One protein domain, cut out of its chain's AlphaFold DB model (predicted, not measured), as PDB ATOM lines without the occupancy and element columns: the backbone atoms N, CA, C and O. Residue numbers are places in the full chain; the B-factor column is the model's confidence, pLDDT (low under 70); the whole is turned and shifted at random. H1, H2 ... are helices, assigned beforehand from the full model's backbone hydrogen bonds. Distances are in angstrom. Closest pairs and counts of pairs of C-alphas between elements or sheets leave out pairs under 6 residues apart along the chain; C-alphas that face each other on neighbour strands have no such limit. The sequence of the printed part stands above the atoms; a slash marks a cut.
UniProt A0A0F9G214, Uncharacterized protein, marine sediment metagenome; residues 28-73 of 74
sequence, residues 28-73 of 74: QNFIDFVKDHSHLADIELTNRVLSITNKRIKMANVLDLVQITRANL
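This is residues 28 to 73 of the 74 residues of an uncharacterized protein of marine sediment metagenome (UniProt A0A0F9G214). What does the model look like at first sight? Three short helices make a small compact cluster: H3, the longest, has H1 and H2 on one and the same side of it, both set at a large angle to it, H2 against it around Leu 63 and H1 near its last turns. The three centres make a triangle, and residues 51 to 57, the last two residues of H2 and the first five of the link to H3, stick out free of the rest. What is it made of? The printed part has 46 residues with three named helices, in the order H1, H2, H3, and no named strand; the class is all helix. How large is it? It is compact, with a radius of gyration of the C-alphas of 9.6 A and spans of 26 by 19 by 16 A.

Where is the longest helix? H3 is residues 59 to 71, 18.3 A from first to last C-alpha, and ends with C-alpha 71 at (13.169, 23.123, -48.077). Where are the other two? H2 is residues 42 to 52, 15.4 A long, with C-alpha 42 at (9.607, 18.573, -38.258). H1 is residues 28 to 36, 12.2 A long, and begins with C-alpha 28 at (18.456, 9.370, -51.147).

How does H2 stand to H3? They touch, with the C-alphas of Thr 46 and Leu 63 the closest at 5.5 A. Their lines stand at a steep tilt of 62 degrees, and they run opposite ways. How does H1 stand to H3? They touch, H3 with residues 66 to 70 alone, and the closest C-alphas are those of Ile 31 and Thr 69, 6.6 A apart. Their lines are about perpendicular, at 76 degrees. And H1 to H2? They are close but not clearly touching: their closest C-alphas, of Val 34 and Leu 45, are 7.2 A apart. They run opposite ways at a steep tilt of 50 degrees. What do the backbones show? In H1, H2 and H3 every O i to N i+4 pair is within hydrogen-bond range.

How far does the printed part reach? The two C-alphas farthest apart, those of Arg 56 and Leu 73, are 26.1 A apart. Is the printed part whole, and how are its helices linked? It runs from 28 to 73 without a cut; the link from H1 to H2 is tight, with 5 residues, and the link from H2 to H3 is short, with 6. Where is confidence low? The mean pLDDT of the printed part is 85.4, and residues 54 to 56 are under 70. These are among residues 51 to 57, which stand free and of which 51 and 52 belong to H2.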
ATOM      1  N   GLN A  28      19.685   9.617 -50.387       81.19
ATOM      2  CA  GLN A  28      18.456   9.370 -51.147       81.19
ATOM      3  C   GLN A  28      17.361   8.728 -50.284       81.19
ATOM      4  O   GLN A  28      16.239   9.224 -50.255       81.19
ATOM      5  N   ASN A  29      17.698   7.698 -49.499       82.75
ATOM      6  CA  ASN A  29      16.735   7.050 -48.602       82.75
ATOM      7  C   ASN A  29      16.207   8.018 -47.532       82.75
ATOM      8  O   ASN A  29      15.061   7.906 -47.103       82.75
ATOM      9  N   PHE A  30      17.040   8.968 -47.098       84.12
ATOM     10  CA  PHE A  30      16.621  10.027 -46.187       84.12
ATOM     11  C   PHE A  30      15.649  11.009 -46.849       84.12
ATOM     12  O   PHE A  30      14.630  11.343 -46.246       84.12
ATOM     13  N   ILE A  31      15.913  11.430 -48.090       86.25
ATOM     14  CA  ILE A  31      14.982  12.267 -48.862       86.25
ATOM     15  C   ILE A  31      13.635  11.564 -49.025       86.25
ATOM     16  O   ILE A  31      12.602  12.155 -48.706       86.25
ATOM     17  N   ASP A  32      13.643  10.309 -49.475       86.25
ATOM     18  CA  ASP A  32      12.420   9.536 -49.702       86.25
ATOM     19  C   ASP A  32      11.644   9.362 -48.389       86.25
ATOM     20  O   ASP A  32      10.441   9.611 -48.334       86.25
ATOM     21  N   PHE A  33      12.346   9.084 -47.284       87.00
ATOM     22  CA  PHE A  33      11.748   9.043 -45.951       87.00
ATOM     23  C   PHE A  33      11.056  10.360 -45.574       87.00
ATOM     24  O   PHE A  33       9.910  10.341 -45.113       87.00
ATOM     25  N   VAL A  34      11.726  11.503 -45.760       88.00
ATOM     26  CA  VAL A  34      11.162  12.828 -45.454       88.00
ATOM     27  C   VAL A  34       9.967  13.134 -46.363       88.00
ATOM     28  O   VAL A  34       8.974  13.694 -45.892       88.00
ATOM     29  N   LYS A  35      10.020  12.728 -47.637       87.12
ATOM     30  CA  LYS A  35       8.937  12.904 -48.612       87.12
ATOM     31  C   LYS A  35       7.699  12.081 -48.250       87.12
ATOM     32  O   LYS A  35       6.599  12.638 -48.173       87.12
ATOM     33  N   ASP A  36       7.874  10.801 -47.933       87.75
ATOM     34  CA  ASP A  36       6.789   9.885 -47.548       87.75
ATOM     35  C   ASP A  36       6.116  10.305 -46.231       87.75
ATOM     36  O   ASP A  36       4.922  10.089 -46.002       87.75
ATOM     37  N   HIS A  37       6.875  10.981 -45.371       88.12
ATOM     38  CA  HIS A  37       6.424  11.484 -44.080       88.12
ATOM     39  C   HIS A  37       6.215  13.007 -44.062       88.12
ATOM     40  O   HIS A  37       6.122  13.612 -42.992       88.12
ATOM     41  N   SER A  38       6.051  13.629 -45.234       87.19
ATOM     42  CA  SER A  38       5.856  15.079 -45.401       87.19
ATOM     43  C   SER A  38       4.596  15.643 -44.727       87.19
ATOM     44  O   SER A  38       4.463  16.855 -44.594       87.19
ATOM     45  N   HIS A  39       3.696  14.790 -44.245       87.94
ATOM     46  CA  HIS A  39       2.518  15.172 -43.467       87.94
ATOM     47  C   HIS A  39       2.806  15.392 -41.969       87.94
ATOM     48  O   HIS A  39       1.945  15.891 -41.248       87.94
ATOM     49  N   LEU A  40       3.984  14.995 -41.475       89.25
ATOM     50  CA  LEU A  40       4.362  15.113 -40.064       89.25
ATOM     51  C   LEU A  40       5.021  16.460 -39.754       89.25
ATOM     52  O   LEU A  40       5.606  17.098 -40.625       89.25
ATOM     53  N   ALA A  41       4.990  16.897 -38.496       91.00
ATOM     54  CA  ALA A  41       5.776  18.056 -38.070       91.00
ATOM     55  C   ALA A  41       7.283  17.732 -38.067       91.00
ATOM     56  O   ALA A  41       7.664  16.581 -37.852       91.00
ATOM     57  N   ASP A  42       8.141  18.745 -38.238       87.75
ATOM     58  CA  ASP A  42       9.607  18.573 -38.258       87.75
ATOM     59  C   ASP A  42      10.120  17.831 -37.020       87.75
ATOM     60  O   ASP A  42      10.929  16.910 -37.121       87.75
ATOM     61  N   ILE A  43       9.594  18.178 -35.844       88.75
ATOM     62  CA  ILE A  43       9.961  17.551 -34.568       88.75
ATOM     63  C   ILE A  43       9.595  16.060 -34.567       88.75
ATOM     64  O   ILE A  43      10.356  15.228 -34.079       88.75
ATOM     65  N   GLU A  44       8.441  15.703 -35.130       88.00
ATOM     66  CA  GLU A  44       7.983  14.315 -35.178       88.00
ATOM     67  C   GLU A  44       8.791  13.492 -36.192       88.00
ATOM     68  O   GLU A  44       9.195  12.373 -35.880       88.00
ATOM     69  N   LEU A  45       9.111  14.066 -37.355       88.81
ATOM     70  CA  LEU A  45      10.060  13.501 -38.321       88.81
ATOM     71  C   LEU A  45      11.427  13.252 -37.686       88.81
ATOM     72  O   LEU A  45      11.964  12.153 -37.794       88.81
ATOM     73  N   THR A  46      11.951  14.245 -36.974       88.94
ATOM     74  CA  THR A  46      13.258  14.176 -36.312       88.94
ATOM     75  C   THR A  46      13.290  13.053 -35.276       88.94
ATOM     76  O   THR A  46      14.210  12.237 -35.273       88.94
ATOM     77  N   ASN A  47      12.245  12.940 -34.449       88.00
ATOM     78  CA  ASN A  47      12.115  11.847 -33.484       88.00
ATOM     79  C   ASN A  47      12.065  10.474 -34.169       88.00
ATOM     80  O   ASN A  47      12.656   9.517 -33.670       88.00
ATOM     81  N   ARG A  48      11.395  10.365 -35.324       86.12
ATOM     82  CA  ARG A  48      11.356   9.114 -36.091       86.12
ATOM     83  C   ARG A  48      12.713   8.769 -36.689       86.12
ATOM     84  O   ARG A  48      13.138   7.627 -36.549       86.12
ATOM     85  N   VAL A  49      13.418   9.738 -37.269       85.56
ATOM     86  CA  VAL A  49      14.790   9.537 -37.759       85.56
ATOM     87  C   VAL A  49      15.684   9.057 -36.621       85.56
ATOM     88  O   VAL A  49      16.315   8.016 -36.758       85.56
ATOM     89  N   LEU A  50      15.667   9.734 -35.469       85.38
ATOM     90  CA  LEU A  50      16.455   9.330 -34.303       85.38
ATOM     91  C   LEU A  50      16.115   7.925 -33.807       85.38
ATOM     92  O   LEU A  50      17.007   7.190 -33.400       85.38
ATOM     93  N   SER A  51      14.838   7.538 -33.853       83.06
ATOM     94  CA  SER A  51      14.409   6.196 -33.447       83.06
ATOM     95  C   SER A  51      14.873   5.087 -34.403       83.06
ATOM     96  O   SER A  51      14.967   3.931 -33.997       83.06
ATOM     97  N   ILE A  52      15.165   5.437 -35.660       81.44
ATOM     98  CA  ILE A  52      15.691   4.530 -36.690       81.44
ATOM     99  C   ILE A  52      17.223   4.507 -36.632       81.44
ATOM    100  O   ILE A  52      17.846   3.451 -36.751       81.44
ATOM    101  N   THR A  53      17.851   5.665 -36.425       75.44
ATOM    102  CA  THR A  53      19.303   5.782 -36.365       75.44
ATOM    103  C   THR A  53      19.811   5.388 -34.979       75.44
ATOM    104  O   THR A  53      19.775   6.180 -34.046       75.44
ATOM    105  N   ASN A  54      20.416   4.207 -34.848       67.88
ATOM    106  CA  ASN A  54      21.104   3.773 -33.616       67.88
ATOM    107  C   ASN A  54      22.386   4.577 -33.281       67.88
ATOM    108  O   ASN A  54      23.177   4.196 -32.416       67.88
ATOM    109  N   LYS A  55      22.639   5.684 -33.986       67.94
ATOM    110  CA  LYS A  55      23.823   6.529 -33.815       67.94
ATOM    111  C   LYS A  55      23.537   7.602 -32.763       67.94
ATOM    112  O   LYS A  55      22.452   8.172 -32.727       67.94
ATOM    113  N   ARG A  56      24.540   7.937 -31.943       69.44
ATOM    114  CA  ARG A  56      24.494   9.085 -31.018       69.44
ATOM    115  C   ARG A  56      24.570  10.407 -31.795       69.44
ATOM    116  O   ARG A  56      25.581  11.101 -31.751       69.44
ATOM    117  N   ILE A  57      23.525  10.730 -32.549       79.75
ATOM    118  CA  ILE A  57      23.398  11.992 -33.281       79.75
ATOM    119  C   ILE A  57      22.604  12.962 -32.407       79.75
ATOM    120  O   ILE A  57      21.628  12.587 -31.760       79.75
ATOM    121  N   LYS A  58      23.039  14.224 -32.355       85.31
ATOM    122  CA  LYS A  58      22.310  15.271 -31.633       85.31
ATOM    123  C   LYS A  58      20.996  15.574 -32.355       85.31
ATOM    124  O   LYS A  58      21.004  15.768 -33.566       85.31
ATOM    125  N   MET A  59      19.906  15.703 -31.597       84.88
ATOM    126  CA  MET A  59      18.580  16.085 -32.108       84.88
ATOM    127  C   MET A  59      18.631  17.323 -33.011       84.88
ATOM    128  O   MET A  59      18.041  17.308 -34.082       84.88
ATOM    129  N   ALA A  60      19.377  18.358 -32.609       86.00
ATOM    130  CA  ALA A  60      19.521  19.593 -33.380       86.00
ATOM    131  C   ALA A  60      20.065  19.342 -34.797       86.00
ATOM    132  O   ALA A  60      19.494  19.820 -35.765       86.00
ATOM    133  N   ASN A  61      21.094  18.499 -34.930       86.75
ATOM    134  CA  ASN A  61      21.684  18.184 -36.232       86.75
ATOM    135  C   ASN A  61      20.692  17.452 -37.147       86.75
ATOM    136  O   ASN A  61      20.695  17.657 -38.357       86.75
ATOM    137  N   VAL A  62      19.861  16.571 -36.578       87.81
ATOM    138  CA  VAL A  62      18.831  15.859 -37.347       87.81
ATOM    139  C   VAL A  62      17.702  16.806 -37.735       87.81
ATOM    140  O   VAL A  62      17.212  16.725 -38.855       87.81
ATOM    141  N   LEU A  63      17.319  17.721 -36.843       90.38
ATOM    142  CA  LEU A  63      16.296  18.724 -37.113       90.38
ATOM    143  C   LEU A  63      16.714  19.637 -38.271       90.38
ATOM    144  O   LEU A  63      15.950  19.781 -39.224       90.38
ATOM    145  N   ASP A  64      17.937  20.170 -38.227       88.88
ATOM    146  CA  ASP A  64      18.492  20.996 -39.304       88.88
ATOM    147  C   ASP A  64      18.492  20.224 -40.630       88.88
ATOM    148  O   ASP A  64      18.064  20.737 -41.662       88.88
ATOM    149  N   LEU A  65      18.903  18.952 -40.601       87.81
ATOM    150  CA  LEU A  65      18.919  18.103 -41.788       87.81
ATOM    151  C   LEU A  65      17.509  17.866 -42.353       87.81
ATOM    152  O   LEU A  65      17.325  17.929 -43.570       87.81
ATOM    153  N   VAL A  66      16.510  17.623 -41.497       89.88
ATOM    154  CA  VAL A  66      15.101  17.477 -41.903       89.88
ATOM    155  C   VAL A  66      14.589  18.771 -42.537       89.88
ATOM    156  O   VAL A  66      13.965  18.716 -43.597       89.88
ATOM    157  N   GLN A  67      14.880  19.925 -41.934       90.75
ATOM    158  CA  GLN A  67      14.440  21.233 -42.426       90.75
ATOM    159  C   GLN A  67      15.071  21.588 -43.770       90.75
ATOM    160  O   GLN A  67      14.353  21.942 -44.705       90.75
ATOM    161  N   ILE A  68      16.391  21.426 -43.897       90.00
ATOM    162  CA  ILE A  68      17.112  21.633 -45.159       90.00
ATOM    163  C   ILE A  68      16.556  20.699 -46.231       90.00
ATOM    164  O   ILE A  68      16.292  21.132 -47.349       90.00
ATOM    165  N   THR A  69      16.338  19.427 -45.897       88.81
ATOM    166  CA  THR A  69      15.818  18.450 -46.861       88.81
ATOM    167  C   THR A  69      14.420  18.831 -47.322       88.81
ATOM    168  O   THR A  69      14.189  18.873 -48.522       88.81
ATOM    169  N   ARG A  70      13.518  19.199 -46.404       87.31
ATOM    170  CA  ARG A  70      12.170  19.683 -46.743       87.31
ATOM    171  C   ARG A  70      12.182  20.927 -47.618       87.31
ATOM    172  O   ARG A  70      11.398  20.997 -48.557       87.31
ATOM    173  N   ALA A  71      13.051  21.886 -47.313       89.69
ATOM    174  CA  ALA A  71      13.169  23.123 -48.077       89.69
ATOM    175  C   ALA A  71      13.671  22.889 -49.514       89.69
ATOM    176  O   ALA A  71      13.395  23.703 -50.387       89.69
ATOM    177  N   ASN A  72      14.387  21.785 -49.749       86.12
ATOM    178  CA  ASN A  72      14.936  21.401 -51.049       86.12
ATOM    179  C   ASN A  72      14.190  20.218 -51.698       86.12
ATOM    180  O   ASN A  72      14.694  19.645 -52.664       86.12
ATOM    181  N   LEU A  73      13.020  19.820 -51.176       81.00
ATOM    182  CA  LEU A  73      12.195  18.814 -51.843       81.00
ATOM    183  C   LEU A  73      11.659  19.397 -53.165       81.00
ATOM    184  O   LEU A  73      11.133  20.512 -53.143       81.00
TER     185      LEU A  73